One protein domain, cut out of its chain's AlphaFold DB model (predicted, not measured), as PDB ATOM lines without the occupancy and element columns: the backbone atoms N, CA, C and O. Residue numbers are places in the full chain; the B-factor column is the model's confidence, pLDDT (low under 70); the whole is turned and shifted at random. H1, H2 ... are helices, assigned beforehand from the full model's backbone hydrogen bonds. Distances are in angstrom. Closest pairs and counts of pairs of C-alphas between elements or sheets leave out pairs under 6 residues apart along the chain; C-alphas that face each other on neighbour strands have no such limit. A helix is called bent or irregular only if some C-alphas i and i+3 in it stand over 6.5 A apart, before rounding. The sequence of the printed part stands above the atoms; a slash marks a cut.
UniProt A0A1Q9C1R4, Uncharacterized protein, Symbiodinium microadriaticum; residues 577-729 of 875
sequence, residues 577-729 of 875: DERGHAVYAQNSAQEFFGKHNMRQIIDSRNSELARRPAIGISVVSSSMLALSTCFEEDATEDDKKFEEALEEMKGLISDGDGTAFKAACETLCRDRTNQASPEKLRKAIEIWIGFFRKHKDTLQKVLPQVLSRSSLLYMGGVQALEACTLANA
ATOM      1  N   ASP A 577     172.369 261.895 229.485       79.25
ATOM      2  CA  ASP A 577     173.247 262.756 230.284       79.25
ATOM      3  C   ASP A 577     174.720 262.561 229.862       79.25
ATOM      4  O   ASP A 577     175.038 261.723 229.010       79.25
ATOM      5  N   GLU A 578     175.654 263.306 230.459       77.38
ATOM      6  CA  GLU A 578     177.089 263.142 230.182       77.38
ATOM      7  C   GLU A 578     177.656 261.751 230.544       77.38
ATOM      8  O   GLU A 578     178.775 261.426 230.146       77.38
ATOM      9  N   ARG A 579     176.892 260.917 231.262       77.12
ATOM     10  CA  ARG A 579     177.246 259.543 231.661       77.12
ATOM     11  C   ARG A 579     176.608 258.482 230.758       77.12
ATOM     12  O   ARG A 579     176.874 257.297 230.944       77.12
ATOM     13  N   GLY A 580     175.785 258.880 229.786       75.62
ATOM     14  CA  GLY A 580     175.052 257.967 228.908       75.62
ATOM     15  C   GLY A 580     173.744 257.422 229.499       75.62
ATOM     16  O   GLY A 580     173.108 256.577 228.870       75.62
ATOM     17  N   HIS A 581     173.314 257.881 230.676       80.06
ATOM     18  CA  HIS A 581     172.020 257.510 231.248       80.06
ATOM     19  C   HIS A 581     170.899 258.355 230.648       80.06
ATOM     20  O   HIS A 581     171.106 259.509 230.289       80.06
ATOM     21  N   ALA A 582     169.678 257.819 230.604       80.38
ATOM     22  CA  ALA A 582     168.511 258.622 230.250       80.38
ATOM     23  C   ALA A 582     168.362 259.829 231.201       80.38
ATOM     24  O   ALA A 582     168.387 259.665 232.420       80.38
ATOM     25  N   VAL A 583     168.181 261.028 230.642       79.19
ATOM     26  CA  VAL A 583     167.918 262.261 231.391       79.19
ATOM     27  C   VAL A 583     166.514 262.186 231.973       79.19
ATOM     28  O   VAL A 583     165.514 262.242 231.254       79.19
ATOM     29  N   TYR A 584     166.454 262.101 233.295       79.50
ATOM     30  CA  TYR A 584     165.236 262.259 234.076       79.50
ATOM     31  C   TYR A 584     165.215 263.652 234.718       79.50
ATOM     32  O   TYR A 584     166.235 264.327 234.809       79.50
ATOM     33  N   ALA A 585     164.061 264.073 235.239       73.75
ATOM     34  CA  ALA A 585     163.964 265.284 236.067       73.75
ATOM     35  C   ALA A 585     164.571 265.110 237.484       73.75
ATOM     36  O   ALA A 585     164.457 266.001 238.324       73.75
ATOM     37  N   GLN A 586     165.167 263.948 237.766       82.06
ATOM     38  CA  GLN A 586     165.826 263.571 239.019       82.06
ATOM     39  C   GLN A 586     167.229 263.026 238.725       82.06
ATOM     40  O   GLN A 586     167.533 262.666 237.589       82.06
ATOM     41  N   ASN A 587     168.073 262.916 239.752       81.00
ATOM     42  CA  ASN A 587     169.508 262.641 239.610       81.00
ATOM     43  C   ASN A 587     169.831 261.205 239.153       81.00
ATOM     44  O   ASN A 587     170.989 260.886 238.888       81.00
ATOM     45  N   SER A 588     168.840 260.309 239.105       85.12
ATOM     46  CA  SER A 588     169.003 258.943 238.597       85.12
ATOM     47  C   SER A 588     167.675 258.309 238.169       85.12
ATOM     48  O   SER A 588     166.601 258.692 238.638       85.12
ATOM     49  N   ALA A 589     167.757 257.256 237.350       84.44
ATOM     50  CA  ALA A 589     166.611 256.414 236.997       84.44
ATOM     51  C   ALA A 589     165.937 255.791 238.235       84.44
ATOM     52  O   ALA A 589     164.714 255.754 238.328       84.44
ATOM     53  N   GLN A 590     166.732 255.323 239.204       89.44
ATOM     54  CA  GLN A 590     166.228 254.705 240.434       89.44
ATOM     55  C   GLN A 590     165.483 255.713 241.323       89.44
ATOM     56  O   GLN A 590     164.503 255.356 241.973       89.44
ATOM     57  N   GLU A 591     165.926 256.971 241.329       88.62
ATOM     58  CA  GLU A 591     165.232 258.066 242.001       88.62
ATOM     59  C   GLU A 591     163.932 258.434 241.264       88.62
ATOM     60  O   GLU A 591     162.884 258.510 241.906       88.62
ATOM     61  N   PHE A 592     163.961 258.587 239.934       88.12
ATOM     62  CA  PHE A 592     162.779 258.886 239.107       88.12
ATOM     63  C   PHE A 592     161.678 257.823 239.257       88.12
ATOM     64  O   PHE A 592     160.549 258.138 239.633       88.12
ATOM     65  N   PHE A 593     162.023 256.546 239.061       90.50
ATOM     66  CA  PHE A 593     161.112 255.409 239.245       90.50
ATOM     67  C   PHE A 593     160.842 255.075 240.725       90.50
ATOM     68  O   PHE A 593     160.080 254.156 241.040       90.50
ATOM     69  N   GLY A 594     161.435 255.829 241.653       91.31
ATOM     70  CA  GLY A 594     161.209 255.693 243.081       91.31
ATOM     71  C   GLY A 594     159.758 255.991 243.466       91.31
ATOM     72  O   GLY A 594     159.141 256.951 243.005       91.31
ATOM     73  N   LYS A 595     159.218 255.197 244.402       92.06
ATOM     74  CA  LYS A 595     157.829 255.289 244.905       92.06
ATOM     75  C   LYS A 595     157.391 256.705 245.304       92.06
ATOM     76  O   LYS A 595     156.204 257.012 245.219       92.06
ATOM     77  N   HIS A 596     158.305 257.546 245.791       91.81
ATOM     78  CA  HIS A 596     157.993 258.929 246.154       91.81
ATOM     79  C   HIS A 596     157.755 259.797 244.911       91.81
ATOM     80  O   HIS A 596     156.694 260.407 244.791       91.81
ATOM     81  N   ASN A 597     158.688 259.781 243.959       90.00
ATOM     82  CA  ASN A 597     158.643 260.631 242.771       90.00
ATOM     83  C   ASN A 597     157.550 260.190 241.799       90.00
ATOM     84  O   ASN A 597     156.765 261.032 241.371       90.00
ATOM     85  N   MET A 598     157.353 258.885 241.586       91.44
ATOM     86  CA  MET A 598     156.214 258.383 240.802       91.44
ATOM     87  C   MET A 598     154.862 258.905 241.331       91.44
ATOM     88  O   MET A 598     153.985 259.251 240.544       91.44
ATOM     89  N   ARG A 599     154.675 259.050 242.656       90.94
ATOM     90  CA  ARG A 599     153.425 259.600 243.234       90.94
ATOM     91  C   ARG A 599     153.203 261.083 242.938       90.94
ATOM     92  O   ARG A 599     152.038 261.491 242.857       90.94
ATOM     93  N   GLN A 600     154.288 261.855 242.849       89.25
ATOM     94  CA  GLN A 600     154.268 263.279 242.504       89.25
ATOM     95  C   GLN A 600     154.075 263.478 240.997       89.25
ATOM     96  O   GLN A 600     153.265 264.305 240.592       89.25
ATOM     97  N   ILE A 601     154.799 262.700 240.187       89.44
ATOM     98  CA  ILE A 601     154.837 262.821 238.730       89.44
ATOM     99  C   ILE A 601     153.515 262.365 238.113       89.44
ATOM    100  O   ILE A 601     152.960 263.107 237.313       89.44
ATOM    101  N   ILE A 602     152.996 261.183 238.470       91.38
ATOM    102  CA  ILE A 602     151.756 260.641 237.888       91.38
ATOM    103  C   ILE A 602     150.585 261.578 238.200       91.38
ATOM    104  O   ILE A 602     150.165 261.675 239.353       91.38
ATOM    105  N   ASP A 603     149.995 262.205 237.189       91.81
ATOM    106  CA  ASP A 603     148.811 263.054 237.313       91.81
ATOM    107  C   ASP A 603     147.842 262.863 236.134       91.81
ATOM    108  O   ASP A 603     148.096 262.109 235.197       91.81
ATOM    109  N   SER A 604     146.694 263.540 236.158       90.44
ATOM    110  CA  SER A 604     145.698 263.434 235.086       90.44
ATOM    111  C   SER A 604     146.069 264.158 233.783       90.44
ATOM    112  O   SER A 604     145.271 264.159 232.845       90.44
ATOM    113  N   ARG A 605     147.265 264.754 233.689       86.44
ATOM    114  CA  ARG A 605     147.824 265.343 232.461       86.44
ATOM    115  C   ARG A 605     148.778 264.375 231.757       86.44
ATOM    116  O   ARG A 605     148.838 264.416 230.531       86.44
ATOM    117  N   ASN A 606     149.493 263.520 232.497       88.69
ATOM    118  CA  ASN A 606     150.481 262.586 231.938       88.69
ATOM    119  C   ASN A 606     150.136 261.088 232.059       88.69
ATOM    120  O   ASN A 606     150.776 260.284 231.387       88.69
ATOM    121  N   SER A 607     149.119 260.711 232.840       92.56
ATOM    122  CA  SER A 607     148.694 259.319 233.029       92.56
ATOM    123  C   SER A 607     147.238 259.105 232.608       92.56
ATOM    124  O   SER A 607     146.309 259.710 233.150       92.56
ATOM    125  N   GLU A 608     147.007 258.178 231.672       92.75
ATOM    126  CA  GLU A 608     145.645 257.739 231.333       92.75
ATOM    127  C   GLU A 608     145.014 256.901 232.452       92.75
ATOM    128  O   GLU A 608     143.791 256.901 232.582       92.75
ATOM    129  N   LEU A 609     145.806 256.244 233.309       93.75
ATOM    130  CA  LEU A 609     145.283 255.544 234.485       93.75
ATOM    131  C   LEU A 609     144.766 256.523 235.547       93.75
ATOM    132  O   LEU A 609     143.728 256.270 236.158       93.75
ATOM    133  N   ALA A 610     145.418 257.673 235.723       93.19
ATOM    134  CA  ALA A 610     144.943 258.756 236.580       93.19
ATOM    135  C   ALA A 610     143.769 259.534 235.955       93.19
ATOM    136  O   ALA A 610     142.843 259.920 236.666       93.19
ATOM    137  N   ARG A 611     143.791 259.767 234.634       93.38
ATOM    138  CA  ARG A 611     142.810 260.607 233.924       93.38
ATOM    139  C   ARG A 611     141.526 259.876 233.526       93.38
ATOM    140  O   ARG A 611     140.437 260.429 233.655       93.38
ATOM    141  N   ARG A 612     141.648 258.669 232.968       93.44
ATOM    142  CA  ARG A 612     140.555 257.877 232.372       93.44
ATOM    143  C   ARG A 612     140.729 256.403 232.768       93.44
ATOM    144  O   ARG A 612     141.088 255.592 231.913       93.44
ATOM    145  N   PRO A 613     140.457 256.028 234.033       94.25
ATOM    146  CA  PRO A 613     140.860 254.737 234.593       94.25
ATOM    147  C   PRO A 613     140.504 253.497 233.752       94.25
ATOM    148  O   PRO A 613     141.347 252.625 233.597       94.25
ATOM    149  N   ALA A 614     139.328 253.427 233.115       92.44
ATOM    150  CA  ALA A 614     138.965 252.297 232.240       92.44
ATOM    151  C   ALA A 614     139.780 252.196 230.927       92.44
ATOM    152  O   ALA A 614     139.821 251.140 230.301       92.44
ATOM    153  N   ILE A 615     140.420 253.277 230.475       91.31
ATOM    154  CA  ILE A 615     141.364 253.253 229.345       91.31
ATOM    155  C   ILE A 615     142.770 252.970 229.853       91.31
ATOM    156  O   ILE A 615     143.424 252.083 229.312       91.31
ATOM    157  N   GLY A 616     143.202 253.645 230.922       93.06
ATOM    158  CA  GLY A 616     144.500 253.378 231.536       93.06
ATOM    159  C   GLY A 616     144.658 251.927 231.989       93.06
ATOM    160  O   GLY A 616     145.697 251.336 231.733       93.06
ATOM    161  N   ILE A 617     143.617 251.300 232.551       95.38
ATOM    162  CA  ILE A 617     143.645 249.866 232.881       95.38
ATOM    163  C   ILE A 617     143.814 249.017 231.618       95.38
ATOM    164  O   ILE A 617     144.612 248.093 231.646       95.38
ATOM    165  N   SER A 618     143.153 249.320 230.494       92.94
ATOM    166  CA  SER A 618     143.406 248.573 229.248       92.94
ATOM    167  C   SER A 618     144.831 248.747 228.723       92.94
ATOM    168  O   SER A 618     145.396 247.778 228.221       92.94
ATOM    169  N   VAL A 619     145.406 249.951 228.832       92.62
ATOM    170  CA  VAL A 619     146.805 250.212 228.455       92.62
ATOM    171  C   VAL A 619     147.737 249.391 229.345       92.62
ATOM    172  O   VAL A 619     148.477 248.562 228.825       92.62
ATOM    173  N   VAL A 620     147.608 249.514 230.671       94.19
ATOM    174  CA  VAL A 620     148.370 248.727 231.651       94.19
ATOM    175  C   VAL A 620     148.211 247.231 231.404       94.19
ATOM    176  O   VAL A 620     149.212 246.535 231.339       94.19
ATOM    177  N   SER A 621     146.993 246.713 231.235       95.56
ATOM    178  CA  SER A 621     146.759 245.283 230.996       95.56
ATOM    179  C   SER A 621     147.399 244.795 229.698       95.56
ATOM    180  O   SER A 621     147.949 243.700 229.688       95.56
ATOM    181  N   SER A 622     147.380 245.596 228.628       93.00
ATOM    182  CA  SER A 622     148.026 245.232 227.358       93.00
ATOM    183  C   SER A 622     149.554 245.252 227.483       93.00
ATOM    184  O   SER A 622     150.215 244.318 227.040       93.00
ATOM    185  N   SER A 623     150.121 246.269 228.143       93.12
ATOM    186  CA  SER A 623     151.562 246.348 228.418       93.12
ATOM    187  C   SER A 623     152.036 245.269 229.397       93.12
ATOM    188  O   SER A 623     153.132 244.748 229.236       93.12
ATOM    189  N   MET A 624     151.214 244.897 230.382       94.44
ATOM    190  CA  MET A 624     151.486 243.795 231.309       94.44
ATOM    191  C   MET A 624     151.404 242.435 230.618       94.44
ATOM    192  O   MET A 624     152.235 241.588 230.908       94.44
ATOM    193  N   LEU A 625     150.460 242.228 229.695       92.75
ATOM    194  CA  LEU A 625     150.402 241.001 228.898       92.75
ATOM    195  C   LEU A 625     151.650 240.869 228.017       92.75
ATOM    196  O   LEU A 625     152.298 239.831 228.047       92.75
ATOM    197  N   ALA A 626     152.039 241.945 227.324       89.44
ATOM    198  CA  ALA A 626     153.269 241.979 226.535       89.44
ATOM    199  C   ALA A 626     154.537 241.777 227.392       89.44
ATOM    200  O   ALA A 626     155.516 241.205 226.920       89.44
ATOM    201  N   LEU A 627     154.524 242.218 228.655       91.94
ATOM    202  CA  LEU A 627     155.588 241.953 229.624       91.94
ATOM    203  C   LEU A 627     155.585 240.496 230.109       91.94
ATOM    204  O   LEU A 627     156.651 239.914 230.265       91.94
ATOM    205  N   SER A 628     154.415 239.892 230.334       91.19
ATOM    206  CA  SER A 628     154.291 238.478 230.707       91.19
ATOM    207  C   SER A 628     154.795 237.560 229.599       91.19
ATOM    208  O   SER A 628     155.630 236.706 229.878       91.19
ATOM    209  N   THR A 629     154.441 237.825 228.337       88.25
ATOM    210  CA  THR A 629     155.026 237.117 227.184       88.25
ATOM    211  C   THR A 629     156.533 237.357 227.030       88.25
ATOM    212  O   THR A 629     157.181 236.657 226.265       88.25
ATOM    213  N   CYS A 630     157.120 238.330 227.745       87.06
ATOM    214  CA  CYS A 630     158.573 238.507 227.817       87.06
ATOM    215  C   CYS A 630     159.261 237.683 228.929       87.06
ATOM    216  O   CYS A 630     160.486 237.770 229.058       87.06
ATOM    217  N   PHE A 631     158.505 236.934 229.739       86.69
ATOM    218  CA  PHE A 631     159.002 236.150 230.880       86.69
ATOM    219  C   PHE A 631     158.480 234.704 230.929       86.69
ATOM    220  O   PHE A 631     158.851 233.966 231.840       86.69
ATOM    221  N   GLU A 632     157.608 234.296 230.007       87.94
ATOM    222  CA  GLU A 632     157.123 232.916 229.925       87.94
ATOM    223  C   GLU A 632     158.270 231.978 229.495       87.94
ATOM    224  O   GLU A 632     159.018 232.275 228.568       87.94
ATOM    225  N   GLU A 633     158.465 230.879 230.236       59.38
ATOM    226  CA  GLU A 633     159.701 230.069 230.205       59.38
ATOM    227  C   GLU A 633     159.868 229.215 228.936       59.38
ATOM    228  O   GLU A 633     160.978 228.762 228.639       59.38
ATOM    229  N   ASP A 634     158.792 229.017 228.171       74.12
ATOM    230  CA  ASP A 634     158.821 228.385 226.852       74.12
ATOM    231  C   ASP A 634     159.465 229.343 225.843       74.12
ATOM    232  O   ASP A 634     158.769 229.987 225.059       74.12
ATOM    233  N   ALA A 635     160.802 229.424 225.893       61.28
ATOM    234  CA  ALA A 635     161.637 230.325 225.103       61.28
ATOM    235  C   ALA A 635     161.196 230.348 223.636       61.28
ATOM    236  O   ALA A 635     161.545 229.467 222.833       61.28
ATOM    237  N   THR A 636     160.423 231.380 223.312       77.56
ATOM    238  CA  THR A 636     159.852 231.607 221.999       77.56
ATOM    239  C   THR A 636     160.987 231.763 220.996       77.56
ATOM    240  O   THR A 636     162.133 232.072 221.342       77.56
ATOM    241  N   GLU A 637     160.690 231.555 219.716       86.94
ATOM    242  CA  GLU A 637     161.682 231.775 218.659       86.94
ATOM    243  C   GLU A 637     162.269 233.201 218.728       86.94
ATOM    244  O   GLU A 637     163.434 233.415 218.403       86.94
ATOM    245  N   ASP A 638     161.485 234.159 219.227       85.69
ATOM    246  CA  ASP A 638     161.876 235.554 219.409       85.69
ATOM    247  C   ASP A 638     162.745 235.799 220.656       85.69
ATOM    248  O   ASP A 638     163.580 236.703 220.632       85.69
ATOM    249  N   ASP A 639     162.634 234.977 221.704       87.94
ATOM    250  CA  ASP A 639     163.535 235.027 222.869       87.94
ATOM    251  C   ASP A 639     164.939 234.561 222.488       87.94
ATOM    252  O   ASP A 639     165.931 235.203 222.830       87.94
ATOM    253  N   LYS A 640     165.019 233.481 221.702       90.38
ATOM    254  CA  LYS A 640     166.290 232.979 221.161       90.38
ATOM    255  C   LYS A 640     166.927 234.003 220.230       90.38
ATOM    256  O   LYS A 640     168.090 234.329 220.423       90.38
ATOM    257  N   LYS A 641     166.154 234.593 219.306       91.75
ATOM    258  CA  LYS A 641     166.623 235.711 218.466       91.75
ATOM    259  C   LYS A 641     167.111 236.895 219.302       91.75
ATOM    260  O   LYS A 641     168.130 237.483 218.965       91.75
ATOM    261  N   PHE A 642     166.413 237.252 220.381       93.25
ATOM    262  CA  PHE A 642     166.833 238.344 221.258       93.25
ATOM    263  C   PHE A 642     168.173 238.054 221.943       93.25
ATOM    264  O   PHE A 642     169.059 238.904 221.881       93.25
ATOM    265  N   GLU A 643     168.347 236.876 222.549       94.25
ATOM    266  CA  GLU A 643     169.610 236.498 223.196       94.25
ATOM    267  C   GLU A 643     170.748 236.335 222.171       94.25
ATOM    268  O   GLU A 643     171.837 236.860 222.381       94.25
ATOM    269  N   GLU A 644     170.495 235.714 221.013       95.38
ATOM    270  CA  GLU A 644     171.459 235.621 219.904       95.38
ATOM    271  C   GLU A 644     171.888 237.008 219.402       95.38
ATOM    272  O   GLU A 644     173.081 237.268 219.246       95.38
ATOM    273  N   ALA A 645     170.943 237.932 219.200       96.12
ATOM    274  CA  ALA A 645     171.230 239.308 218.801       96.12
ATOM    275  C   ALA A 645     171.952 240.102 219.899       96.12
ATOM    276  O   ALA A 645     172.770 240.972 219.593       96.12
ATOM    277  N   LEU A 646     171.669 239.816 221.173       96.44
ATOM    278  CA  LEU A 646     172.335 240.436 222.312       96.44
ATOM    279  C   LEU A 646     173.783 239.943 222.445       96.44
ATOM    280  O   LEU A 646     174.670 240.764 222.674       96.44
ATOM    281  N   GLU A 647     174.047 238.650 222.247       96.94
ATOM    282  CA  GLU A 647     175.404 238.088 222.191       96.94
ATOM    283  C   GLU A 647     176.174 238.549 220.944       96.94
ATOM    284  O   GLU A 647     177.332 238.951 221.061       96.94
ATOM    285  N   GLU A 648     175.540 238.611 219.767       97.12
ATOM    286  CA  GLU A 648     176.154 239.170 218.550       97.12
ATOM    287  C   GLU A 648     176.523 240.654 218.753       97.12
ATOM    288  O   GLU A 648     177.628 241.074 218.403       97.12
ATOM    289  N   MET A 649     175.661 241.439 219.413       96.38
ATOM    290  CA  MET A 649     175.948 242.834 219.774       96.38
ATOM    291  C   MET A 649     177.050 242.960 220.845       96.38
ATOM    292  O   MET A 649     177.895 243.852 220.744       96.38
ATOM    293  N   LYS A 650     177.084 242.081 221.858       96.19
ATOM    294  CA  LYS A 650     178.172 242.028 222.856       96.19
ATOM    295  C   LYS A 650     179.506 241.712 222.188       96.19
ATOM    296  O   LYS A 650     180.490 242.389 222.486       96.19
ATOM    297  N   GLY A 651     179.535 240.743 221.270       96.69
ATOM    298  CA  GLY A 651     180.707 240.404 220.464       96.69
ATOM    299  C   GLY A 651     181.215 241.608 219.672       96.69
ATOM    300  O   GLY A 651     182.379 241.977 219.807       96.69
ATOM    301  N   LEU A 652     180.314 242.293 218.960       96.69
ATOM    302  CA  LEU A 652     180.612 243.492 218.167       96.69
ATOM    303  C   LEU A 652     181.200 244.658 218.985       96.69
ATOM    304  O   LEU A 652     182.019 245.424 218.493       96.69
ATOM    305  N   ILE A 653     180.750 244.836 220.231       96.81
ATOM    306  CA  ILE A 653     181.259 245.890 221.126       96.81
ATOM    307  C   ILE A 653     182.578 245.466 221.796       96.81
ATOM    308  O   ILE A 653     183.387 246.325 222.149       96.81
ATOM    309  N   SER A 654     182.800 244.162 221.972       96.31
ATOM    310  CA  SER A 654     183.962 243.605 222.682       96.31
ATOM    311  C   SER A 654     185.153 243.282 221.775       96.31
ATOM    312  O   SER A 654     186.236 242.997 222.284       96.31
ATOM    313  N   ASP A 655     184.978 243.309 220.450       95.81
ATOM    314  CA  ASP A 655     186.068 243.104 219.496       95.81
ATOM    315  C   ASP A 655     187.044 244.306 219.433       95.81
ATOM    316  O   ASP A 655     186.934 245.289 220.176       95.81
ATOM    317  N   GLY A 656     188.062 244.216 218.573       96.62
ATOM    318  CA  GLY A 656     189.076 245.267 218.433       96.62
ATOM    319  C   GLY A 656     188.533 246.588 217.869       96.62
ATOM    320  O   GLY A 656     188.972 247.659 218.297       96.62
ATOM    321  N   ASP A 657     187.564 246.532 216.951       96.50
ATOM    322  CA  ASP A 657     186.898 247.715 216.401       96.50
ATOM    323  C   ASP A 657     185.907 248.297 217.420       96.50
ATOM    324  O   ASP A 657     185.877 249.513 217.610       96.50
ATOM    325  N   GLY A 658     185.157 247.447 218.129       96.69
ATOM    326  CA  GLY A 658     184.248 247.810 219.220       96.69
ATOM    327  C   GLY A 658     184.961 248.468 220.402       96.69
ATOM    328  O   GLY A 658     184.512 249.495 220.916       96.69
ATOM    329  N   THR A 659     186.143 247.967 220.765       96.94
ATOM    330  CA  THR A 659     187.007 248.578 221.788       96.94
ATOM    331  C   THR A 659     187.499 249.962 221.348       96.94
ATOM    332  O   THR A 659     187.439 250.922 222.123       96.94
ATOM    333  N   ALA A 660     187.928 250.109 220.088       97.50
ATOM    334  CA  ALA A 660     188.308 251.407 219.530       97.50
ATOM    335  C   ALA A 660     187.111 252.373 219.446       97.50
ATOM    336  O   ALA A 660     187.243 253.555 219.771       97.50
ATOM    337  N   PHE A 661     185.933 251.872 219.070       97.50
ATOM    338  CA  PHE A 661     184.670 252.607 219.035       97.50
ATOM    339  C   PHE A 661     184.250 253.096 220.425       97.50
ATOM    340  O   PHE A 661     183.849 254.253 220.566       97.50
ATOM    341  N   LYS A 662     184.401 252.270 221.465       94.81
ATOM    342  CA  LYS A 662     184.141 252.661 222.854       94.81
ATOM    343  C   LYS A 662     185.078 253.786 223.306       94.81
ATOM    344  O   LYS A 662     184.597 254.809 223.783       94.81
ATOM    345  N   ALA A 663     186.385 253.659 223.067       94.25
ATOM    346  CA  ALA A 663     187.360 254.709 223.386       94.25
ATOM    347  C   ALA A 663     187.121 256.014 222.589       94.25
ATOM    348  O   ALA A 663     187.362 257.123 223.083       94.25
ATOM    349  N   ALA A 664     186.609 255.904 221.358       94.88
ATOM    350  CA  ALA A 664     186.139 257.045 220.582       94.88
ATOM    351  C   ALA A 664     184.888 257.681 221.212       94.88
ATOM    352  O   ALA A 664     184.859 258.897 221.380       94.88
ATOM    353  N   CYS A 665     183.898 256.889 221.637       93.31
ATOM    354  CA  CYS A 665     182.725 257.385 222.364       93.31
ATOM    355  C   CYS A 665     183.117 258.098 223.665       93.31
ATOM    356  O   CYS A 665     182.646 259.202 223.900       93.31
ATOM    357  N   GLU A 666     184.035 257.549 224.462       90.69
ATOM    358  CA  GLU A 666     184.564 258.187 225.683       90.69
ATOM    359  C   GLU A 666     185.315 259.501 225.393       90.69
ATOM    360  O   GLU A 666     185.295 260.431 226.198       90.69
ATOM    361  N   THR A 667     185.953 259.615 224.223       91.50
ATOM    362  CA  THR A 667     186.600 260.856 223.759       91.50
ATOM    363  C   THR A 667     185.587 261.902 223.268       91.50
ATOM    364  O   THR A 667     185.869 263.098 223.331       91.50
ATOM    365  N   LEU A 668     184.425 261.471 222.764       91.62
ATOM    366  CA  LEU A 668     183.364 262.340 222.236       91.62
ATOM    367  C   LEU A 668     182.302 262.704 223.287       91.62
ATOM    368  O   LEU A 668     181.680 263.762 223.177       91.62
ATOM    369  N   CYS A 669     182.113 261.873 224.315       88.69
ATOM    370  CA  CYS A 669     181.317 262.197 225.493       88.69
ATOM    371  C   CYS A 669     181.959 263.376 226.222       88.69
ATOM    372  O   CYS A 669     183.081 263.313 226.727       88.69
ATOM    373  N   ARG A 670     181.227 264.489 226.238       66.06
ATOM    374  CA  ARG A 670     181.730 265.794 226.653       66.06
ATOM    375  C   ARG A 670     181.657 265.973 228.169       66.06
ATOM    376  O   ARG A 670     180.960 266.863 228.654       66.06
ATOM    377  N   ASP A 671     182.406 265.160 228.905       66.62
ATOM    378  CA  ASP A 671     182.706 265.490 230.297       66.62
ATOM    379  C   ASP A 671     183.554 266.779 230.338       66.62
ATOM    380  O   ASP A 671     184.406 267.021 229.476       66.62
ATOM    381  N   ARG A 672     183.308 267.648 231.325       54.97
ATOM    382  CA  ARG A 672     183.877 269.010 231.400       54.97
ATOM    383  C   ARG A 672     185.403 269.032 231.551       54.97
ATOM    384  O   ARG A 672     186.019 270.081 231.380       54.97
ATOM    385  N   THR A 673     185.994 267.888 231.872       61.59
ATOM    386  CA  THR A 673     187.428 267.651 232.060       61.59
ATOM    387  C   THR A 673     188.161 267.276 230.767       61.59
ATOM    388  O   THR A 673     189.374 267.459 230.680       61.59
ATOM    389  N   ASN A 674     187.459 266.772 229.745       67.06
ATOM    390  CA  ASN A 674     188.083 266.120 228.593       67.06
ATOM    391  C   ASN A 674     188.461 267.138 227.495       67.06
ATOM    392  O   ASN A 674     187.795 267.263 226.466       67.06
ATOM    393  N   GLN A 675     189.548 267.890 227.711       82.31
ATOM    394  CA  GLN A 675     190.139 268.800 226.713       82.31
ATOM    395  C   GLN A 675     190.887 268.025 225.607       82.31
ATOM    396  O   GLN A 675     192.097 268.154 225.428       82.31
ATOM    397  N   ALA A 676     190.168 267.183 224.864       87.69
ATOM    398  CA  ALA A 676     190.712 266.478 223.711       87.69
ATOM    399  C   ALA A 676     191.133 267.473 222.610       87.69
ATOM    400  O   ALA A 676     190.375 268.384 222.266       87.69
ATOM    401  N   SER A 677     192.327 267.289 222.036       93.56
ATOM    402  CA  SER A 677     192.790 268.133 220.929       93.56
ATOM    403  C   SER A 677     191.913 267.945 219.677       93.56
ATOM    404  O   SER A 677     191.289 266.886 219.522       93.56
ATOM    405  N   PRO A 678     191.871 268.922 218.749       93.75
ATOM    406  CA  PRO A 678     191.115 268.800 217.501       93.75
ATOM    407  C   PRO A 678     191.467 267.544 216.690       93.75
ATOM    408  O   PRO A 678     190.587 266.923 216.097       93.75
ATOM    409  N   GLU A 679     192.731 267.122 216.709       95.62
ATOM    410  CA  GLU A 679     193.228 265.917 216.037       95.62
ATOM    411  C   GLU A 679     192.700 264.644 216.712       95.62
ATOM    412  O   GLU A 679     192.254 263.721 216.027       95.62
ATOM    413  N   LYS A 680     192.689 264.605 218.054       93.94
ATOM    414  CA  LYS A 680     192.129 263.479 218.822       93.94
ATOM    415  C   LYS A 680     190.618 263.358 218.593       93.94
ATOM    416  O   LYS A 680     190.130 262.255 218.356       93.94
ATOM    417  N   LEU A 681     189.896 264.483 218.603       93.69
ATOM    418  CA  LEU A 681     188.461 264.536 218.297       93.69
ATOM    419  C   LEU A 681     188.172 264.075 216.865       93.69
ATOM    420  O   LEU A 681     187.291 263.246 216.659       93.69
ATOM    421  N   ARG A 682     188.947 264.547 215.880       95.81
ATOM    422  CA  ARG A 682     188.826 264.112 214.483       95.81
ATOM    423  C   ARG A 682     189.001 262.600 214.346       95.81
ATOM    424  O   ARG A 682     188.137 261.950 213.764       95.81
ATOM    425  N   LYS A 683     190.065 262.035 214.928       96.88
ATOM    426  CA  LYS A 683     190.316 260.586 214.902       96.88
ATOM    427  C   LYS A 683     189.189 259.798 215.582       96.88
ATOM    428  O   LYS A 683     188.787 258.756 215.075       96.88
ATOM    429  N   ALA A 684     188.644 260.300 216.692       95.69
ATOM    430  CA  ALA A 684     187.496 259.682 217.352       95.69
ATOM    431  C   ALA A 684     186.231 259.705 216.469       95.69
ATOM    432  O   ALA A 684     185.553 258.688 216.367       95.69
ATOM    433  N   ILE A 685     185.942 260.809 215.768       96.44
ATOM    434  CA  ILE A 685     184.828 260.888 214.802       96.44
ATOM    435  C   ILE A 685     185.040 259.915 213.632       96.44
ATOM    436  O   ILE A 685     184.102 259.230 213.227       96.44
ATOM    437  N   GLU A 686     186.261 259.823 213.100       97.50
ATOM    438  CA  GLU A 686     186.605 258.904 212.007       97.50
ATOM    439  C   GLU A 686     186.401 257.432 212.421       97.50
ATOM    440  O   GLU A 686     185.787 256.674 211.668       97.50
ATOM    441  N   ILE A 687     186.804 257.047 213.639       97.81
ATOM    442  CA  ILE A 687     186.529 255.716 214.216       97.81
ATOM    443  C   ILE A 687     185.021 255.505 214.427       97.81
ATOM    444  O   ILE A 687     184.489 254.467 214.036       97.81
ATOM    445  N   TRP A 688     184.315 256.488 214.996       98.12
ATOM    446  CA  TRP A 688     182.879 256.403 215.281       98.12
ATOM    447  C   TRP A 688     182.050 256.179 214.007       98.12
ATOM    448  O   TRP A 688     181.241 255.255 213.942       98.12
ATOM    449  N   ILE A 689     182.297 256.970 212.955       96.75
ATOM    450  CA  ILE A 689     181.641 256.803 211.648       96.75
ATOM    451  C   ILE A 689     182.095 255.497 210.979       96.75
ATOM    452  O   ILE A 689     181.282 254.806 210.359       96.75
ATOM    453  N   GLY A 690     183.381 255.152 211.098       97.88
ATOM    454  CA  GLY A 690     183.959 253.924 210.556       97.88
ATOM    455  C   GLY A 690     183.258 252.670 211.075       97.88
ATOM    456  O   GLY A 690     182.854 251.837 210.267       97.88
ATOM    457  N   PHE A 691     183.026 252.586 212.387       98.19
ATOM    458  CA  PHE A 691     182.341 251.468 213.039       98.19
ATOM    459  C   PHE A 691     180.934 251.236 212.460       98.19
ATOM    460  O   PHE A 691     180.655 250.171 211.909       98.19
ATOM    461  N   PHE A 692     180.068 252.258 212.464       97.50
ATOM    462  CA  PHE A 692     178.707 252.135 211.920       97.50
ATOM    463  C   PHE A 692     178.667 251.803 210.422       97.50
ATOM    464  O   PHE A 692     177.720 251.165 209.963       97.50
ATOM    465  N   ARG A 693     179.675 252.221 209.643       97.38
ATOM    466  CA  ARG A 693     179.784 251.865 208.219       97.38
ATOM    467  C   ARG A 693     180.281 250.437 208.007       97.38
ATOM    468  O   ARG A 693     179.757 249.763 207.126       97.38
ATOM    469  N   LYS A 694     181.274 249.994 208.783       98.00
ATOM    470  CA  LYS A 694     181.895 248.663 208.688       98.00
ATOM    471  C   LYS A 694     180.932 247.562 209.129       98.00
ATOM    472  O   LYS A 694     180.800 246.560 208.441       98.00
ATOM    473  N   HIS A 695     180.220 247.786 210.230       97.75
ATOM    474  CA  HIS A 695     179.318 246.806 210.841       97.75
ATOM    475  C   HIS A 695     177.839 247.059 210.504       97.75
ATOM    476  O   HIS A 695     176.950 246.589 211.213       97.75
ATOM    477  N   LYS A 696     177.560 247.816 209.429       97.50
ATOM    478  CA  LYS A 696     176.210 248.249 209.037       97.50
ATOM    479  C   LYS A 696     175.208 247.097 209.017       97.50
ATOM    480  O   LYS A 696     174.138 247.226 209.603       97.50
ATOM    481  N   ASP A 697     175.532 246.007 208.329       97.75
ATOM    482  CA  ASP A 697     174.555 244.953 208.044       97.75
ATOM    483  C   ASP A 697     174.264 244.103 209.294       97.75
ATOM    484  O   ASP A 697     173.100 243.829 209.587       97.75
ATOM    485  N   THR A 698     175.283 243.822 210.119       97.19
ATOM    486  CA  THR A 698     175.111 243.262 211.473       97.19
ATOM    487  C   THR A 698     174.242 244.170 212.340       97.19
ATOM    488  O   THR A 698     173.234 243.721 212.878       97.19
ATOM    489  N   LEU A 699     174.557 245.466 212.433       96.69
ATOM    490  CA  LEU A 699     173.789 246.420 213.241       96.69
ATOM    491  C   LEU A 699     172.333 246.552 212.764       96.69
ATOM    492  O   LEU A 699     171.426 246.635 213.589       96.69
ATOM    493  N   GLN A 700     172.087 246.528 211.451       96.00
ATOM    494  CA  GLN A 700     170.737 246.548 210.876       96.00
ATOM    495  C   GLN A 700     169.951 245.251 211.135       96.00
ATOM    496  O   GLN A 700     168.728 245.315 211.230       96.00
ATOM    497  N   LYS A 701     170.630 244.109 211.304       96.12
ATOM    498  CA  LYS A 701     170.038 242.824 211.713       96.12
ATOM    499  C   LYS A 701     169.715 242.786 213.214       96.12
ATOM    500  O   LYS A 701     168.583 242.474 213.578       96.12
ATOM    501  N   VAL A 702     170.684 243.099 214.082       97.19
ATOM    502  CA  VAL A 702     170.575 242.847 215.537       97.19
ATOM    503  C   VAL A 702     169.831 243.944 216.297       97.19
ATOM    504  O   VAL A 702     169.026 243.643 217.180       97.19
ATOM    505  N   LEU A 703     170.035 245.225 215.952       95.00
ATOM    506  CA  LEU A 703     169.443 246.332 216.714       95.00
ATOM    507  C   LEU A 703     167.906 246.302 216.744       95.00
ATOM    508  O   LEU A 703     167.363 246.538 217.821       95.00
ATOM    509  N   PRO A 704     167.170 245.999 215.653       94.56
ATOM    510  CA  PRO A 704     165.710 245.913 215.711       94.56
ATOM    511  C   PRO A 704     165.203 244.851 216.694       94.56
ATOM    512  O   PRO A 704     164.208 245.089 217.375       94.56
ATOM    513  N   GLN A 705     165.900 243.716 216.809       93.50
ATOM    514  CA  GLN A 705     165.527 242.616 217.705       93.50
ATOM    515  C   GLN A 705     165.745 243.023 219.172       93.50
ATOM    516  O   GLN A 705     164.815 242.971 219.981       93.50
ATOM    517  N   VAL A 706     166.931 243.563 219.484       93.94
ATOM    518  CA  VAL A 706     167.269 244.082 220.822       93.94
ATOM    519  C   VAL A 706     166.336 245.225 221.239       93.94
ATOM    520  O   VAL A 706     165.846 245.246 222.370       93.94
ATOM    521  N   LEU A 707     166.049 246.167 220.333       90.88
ATOM    522  CA  LEU A 707     165.185 247.320 220.603       90.88
ATOM    523  C   LEU A 707     163.720 246.918 220.785       90.88
ATOM    524  O   LEU A 707     163.070 247.446 221.687       90.88
ATOM    525  N   SER A 708     163.212 245.980 219.977       88.94
ATOM    526  CA  SER A 708     161.844 245.465 220.094       88.94
ATOM    527  C   SER A 708     161.592 244.933 221.505       88.94
ATOM    528  O   SER A 708     160.751 245.468 222.233       88.94
ATOM    529  N   ARG A 709     162.413 243.976 221.956       90.25
ATOM    530  CA  ARG A 709     162.272 243.360 223.281       90.25
ATOM    531  C   ARG A 709     162.509 244.350 224.421       90.25
ATOM    532  O   ARG A 709     161.712 244.410 225.357       90.25
ATOM    533  N   SER A 710     163.540 245.190 224.310       91.12
ATOM    534  CA  SER A 710     163.825 246.238 225.304       91.12
ATOM    535  C   SER A 710     162.664 247.228 225.457       91.12
ATOM    536  O   SER A 710     162.391 247.688 226.566       91.12
ATOM    537  N   SER A 711     161.940 247.532 224.371       89.69
ATOM    538  CA  SER A 711     160.776 248.421 224.417       89.69
ATOM    539  C   SER A 711     159.598 247.817 225.188       89.69
ATOM    540  O   SER A 711     158.945 248.540 225.940       89.69
ATOM    541  N   LEU A 712     159.369 246.501 225.079       90.88
ATOM    542  CA  LEU A 712     158.330 245.792 225.833       90.88
ATOM    543  C   LEU A 712     158.673 245.728 227.325       90.88
ATOM    544  O   LEU A 712     157.833 246.071 228.157       90.88
ATOM    545  N   LEU A 713     159.924 245.388 227.659       91.50
ATOM    546  CA  LEU A 713     160.422 245.382 229.040       91.50
ATOM    547  C   LEU A 713     160.287 246.764 229.699       91.50
ATOM    548  O   LEU A 713     159.775 246.874 230.815       91.50
ATOM    549  N   TYR A 714     160.687 247.830 228.996       91.38
ATOM    550  CA  TYR A 714     160.553 249.204 229.481       91.38
ATOM    551  C   TYR A 714     159.084 249.622 229.640       91.38
ATOM    552  O   TYR A 714     158.679 250.057 230.717       91.38
ATOM    553  N   MET A 715     158.266 249.465 228.593       91.31
ATOM    554  CA  MET A 715     156.855 249.866 228.601       91.31
ATOM    555  C   MET A 715     156.068 249.129 229.688       91.31
ATOM    556  O   MET A 715     155.357 249.759 230.471       91.31
ATOM    557  N   GLY A 716     156.235 247.806 229.765       92.38
ATOM    558  CA  GLY A 716     155.636 246.965 230.790       92.38
ATOM    559  C   GLY A 716     156.081 247.366 232.192       92.38
ATOM    560  O   GLY A 716     155.236 247.592 233.053       92.38
ATOM    561  N   GLY A 717     157.389 247.534 232.418       93.88
ATOM    562  CA  GLY A 717     157.936 247.943 233.713       93.88
ATOM    563  C   GLY A 717     157.410 249.299 234.196       93.88
ATOM    564  O   GLY A 717     157.006 249.428 235.353       93.88
ATOM    565  N   VAL A 718     157.339 250.302 233.314       92.62
ATOM    566  CA  VAL A 718     156.798 251.630 233.653       92.62
ATOM    567  C   VAL A 718     155.301 251.560 233.966       92.62
ATOM    568  O   VAL A 718     154.875 252.092 234.992       92.62
ATOM    569  N   GLN A 719     154.505 250.866 233.146       94.56
ATOM    570  CA  GLN A 719     153.063 250.703 233.379       94.56
ATOM    571  C   GLN A 719     152.763 249.882 234.648       94.56
ATOM    572  O   GLN A 719     151.841 250.212 235.397       94.56
ATOM    573  N   ALA A 720     153.583 248.871 234.956       95.25
ATOM    574  CA  ALA A 720     153.516 248.119 236.208       95.25
ATOM    575  C   ALA A 720     153.767 249.028 237.422       95.25
ATOM    576  O   ALA A 720     153.000 249.000 238.388       95.25
ATOM    577  N   LEU A 721     154.812 249.863 237.371       95.12
ATOM    578  CA  LEU A 721     155.150 250.818 238.430       95.12
ATOM    579  C   LEU A 721     154.076 251.898 238.602       95.12
ATOM    580  O   LEU A 721     153.754 252.256 239.736       95.12
ATOM    581  N   GLU A 722     153.489 252.388 237.510       94.44
ATOM    582  CA  GLU A 722     152.370 253.337 237.513       94.44
ATOM    583  C   GLU A 722     151.145 252.744 238.227       94.44
ATOM    584  O   GLU A 722     150.644 253.318 239.204       94.44
ATOM    585  N   ALA A 723     150.725 251.543 237.816       95.44
ATOM    586  CA  ALA A 723     149.610 250.822 238.420       95.44
ATOM    587  C   ALA A 723     149.863 250.494 239.898       95.44
ATOM    588  O   ALA A 723     149.011 250.767 240.747       95.44
ATOM    589  N   CYS A 724     151.058 250.001 240.242       96.50
ATOM    590  CA  CYS A 724     151.464 249.775 241.630       96.50
ATOM    591  C   CYS A 724     151.438 251.068 242.451       96.50
ATOM    592  O   CYS A 724     151.051 251.051 243.620       96.50
ATOM    593  N   THR A 725     151.837 252.197 241.866       95.00
ATOM    594  CA  THR A 725     151.891 253.485 242.563       95.00
ATOM    595  C   THR A 725     150.497 254.008 242.894       95.00
ATOM    596  O   THR A 725     150.268 254.424 244.035       95.00
ATOM    597  N   LEU A 726     149.563 253.951 241.939       94.44
ATOM    598  CA  LEU A 726     148.178 254.387 242.132       94.44
ATOM    599  C   LEU A 726     147.380 253.414 243.014       94.44
ATOM    600  O   LEU A 726     146.693 253.864 243.932       94.44
ATOM    601  N   ALA A 727     147.546 252.098 242.845       94.94
ATOM    602  CA  ALA A 727     146.916 251.087 243.701       94.94
ATOM    603  C   ALA A 727     147.343 251.219 245.178       94.94
ATOM    604  O   ALA A 727     146.513 251.157 246.083       94.94
ATOM    605  N   ASN A 728     148.623 251.508 245.441       95.00
ATOM    606  CA  ASN A 728     149.138 251.787 246.790       95.00
ATOM    607  C   ASN A 728     148.832 253.214 247.295       95.00
ATOM    608  O   ASN A 728     149.398 253.651 248.305       95.00
ATOM    609  N   ALA A 729     148.014 253.987 246.579       94.25
ATOM    610  CA  ALA A 729     147.689 255.370 246.908       94.25
ATOM    611  C   ALA A 729     146.256 255.749 246.488       94.25
ATOM    612  O   ALA A 729     146.041 256.874 246.045       94.25
TER     613      ALA A 729
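AT A GLANCE: This is residues 577 to 729 of the 875 residues of an uncharacterized protein of Symbiodinium microadriaticum (UniProt A0A1Q9C1R4). What does the model look like? It is a V of helices: the long, kinked H8 makes one arm, with H4 packed on its later part, the helical hairpin of H6 and H7 makes the other, and H5 crosses H8 near the corner. Residues 577 to 588 and H1 lie over the open side of the V, while H2 packs on H8 near its last residues. What is it made of? The printed part has 153 residues with eight named helices, H1 to H8 in chain order, and no named strand; it is all helix, and the helices that touch are mostly crossed. It is loose, with a radius of gyration of the C-alphas of 20.1 A, and flat, spanning 57 by 42 by 20 A.

HOW THE PARTS SIT: Which helix is the hub? H8, residues 696 to 727, touches three others. It has a kink of 30 degrees near residue 703 and is only just irregular, C-alphas 701 and 704 being 6.7 A apart. What touches it? H4, residues 613 to 628, touches H8 at residues 712 to 723 alone, opposite ways at a steep tilt of 47 degrees; the closest C-alphas, of Ser 623 and Gly 716, are 4.8 A apart. H5, residues 637 to 654, touches H8 at residues 699 to 709 alone, opposite ways at a steep tilt of 65 degrees, with the C-alphas of Ala 645 and Val 702 closest at 4.9 A. H2, residues 595 to 601, touches H8 at residues 721 to 726 alone, about perpendicular at 85 degrees, with the C-alphas of Arg 599 and Thr 725 closest at 6.3 A. Where are the others? H6, residues 656 to 668, and H7, residues 678 to 694, form a hairpin, opposite ways at a steep tilt of 44 degrees, with the C-alphas of Ala 664 and Ala 684 closest at 4.4 A. H6 touches H5 only at the corner, where the closest C-alphas, of Leu 652 and Gly 658, are 5.7 A apart. H3, residues 608 to 611, touches H4 only at the corner, with the C-alphas of Leu 609 and Gly 616 closest at 3.7 A, and H1, residues 589 to 592, is close to H2 but not clearly touching, at 6.8 A between the C-alphas of Phe 592 and Met 598. What do the backbones show? Every O i to N i+4 pair is within hydrogen-bond range in H5 and H6, against 2 of 3 in H2, 11 of 12 in H4, 12 of 13 in H7 and 26 of 28 in H8; H1 and H3 are too short for such a pair.

IN THESE COORDINATES: Where is the longest helix? H8 runs 45.5 A from C-alpha 696 at (176.210, 248.249, 209.037) to C-alpha 727 at (146.916, 251.087, 243.701). How long are the others? H5 measures 25.5 A, H7 23.8 A, H4 21.4 A and H6 18.4 A from first to last C-alpha; H1, H2 and H3 are shorter, and H1 begins at C-alpha 589, (166.611, 256.414, 236.997).

THE WHOLE: How far does it reach? The C-alphas farthest apart, of Ala 614 and Glu 679, are 58.2 A apart. Is it continuous? The printed part has no cut and no long link; residues 632 to 637, of which 637 belongs to H5, stand free. Where is confidence low? The mean pLDDT of the printed part is 90.6, with residues 633, 635 and 670 to 674 under 70.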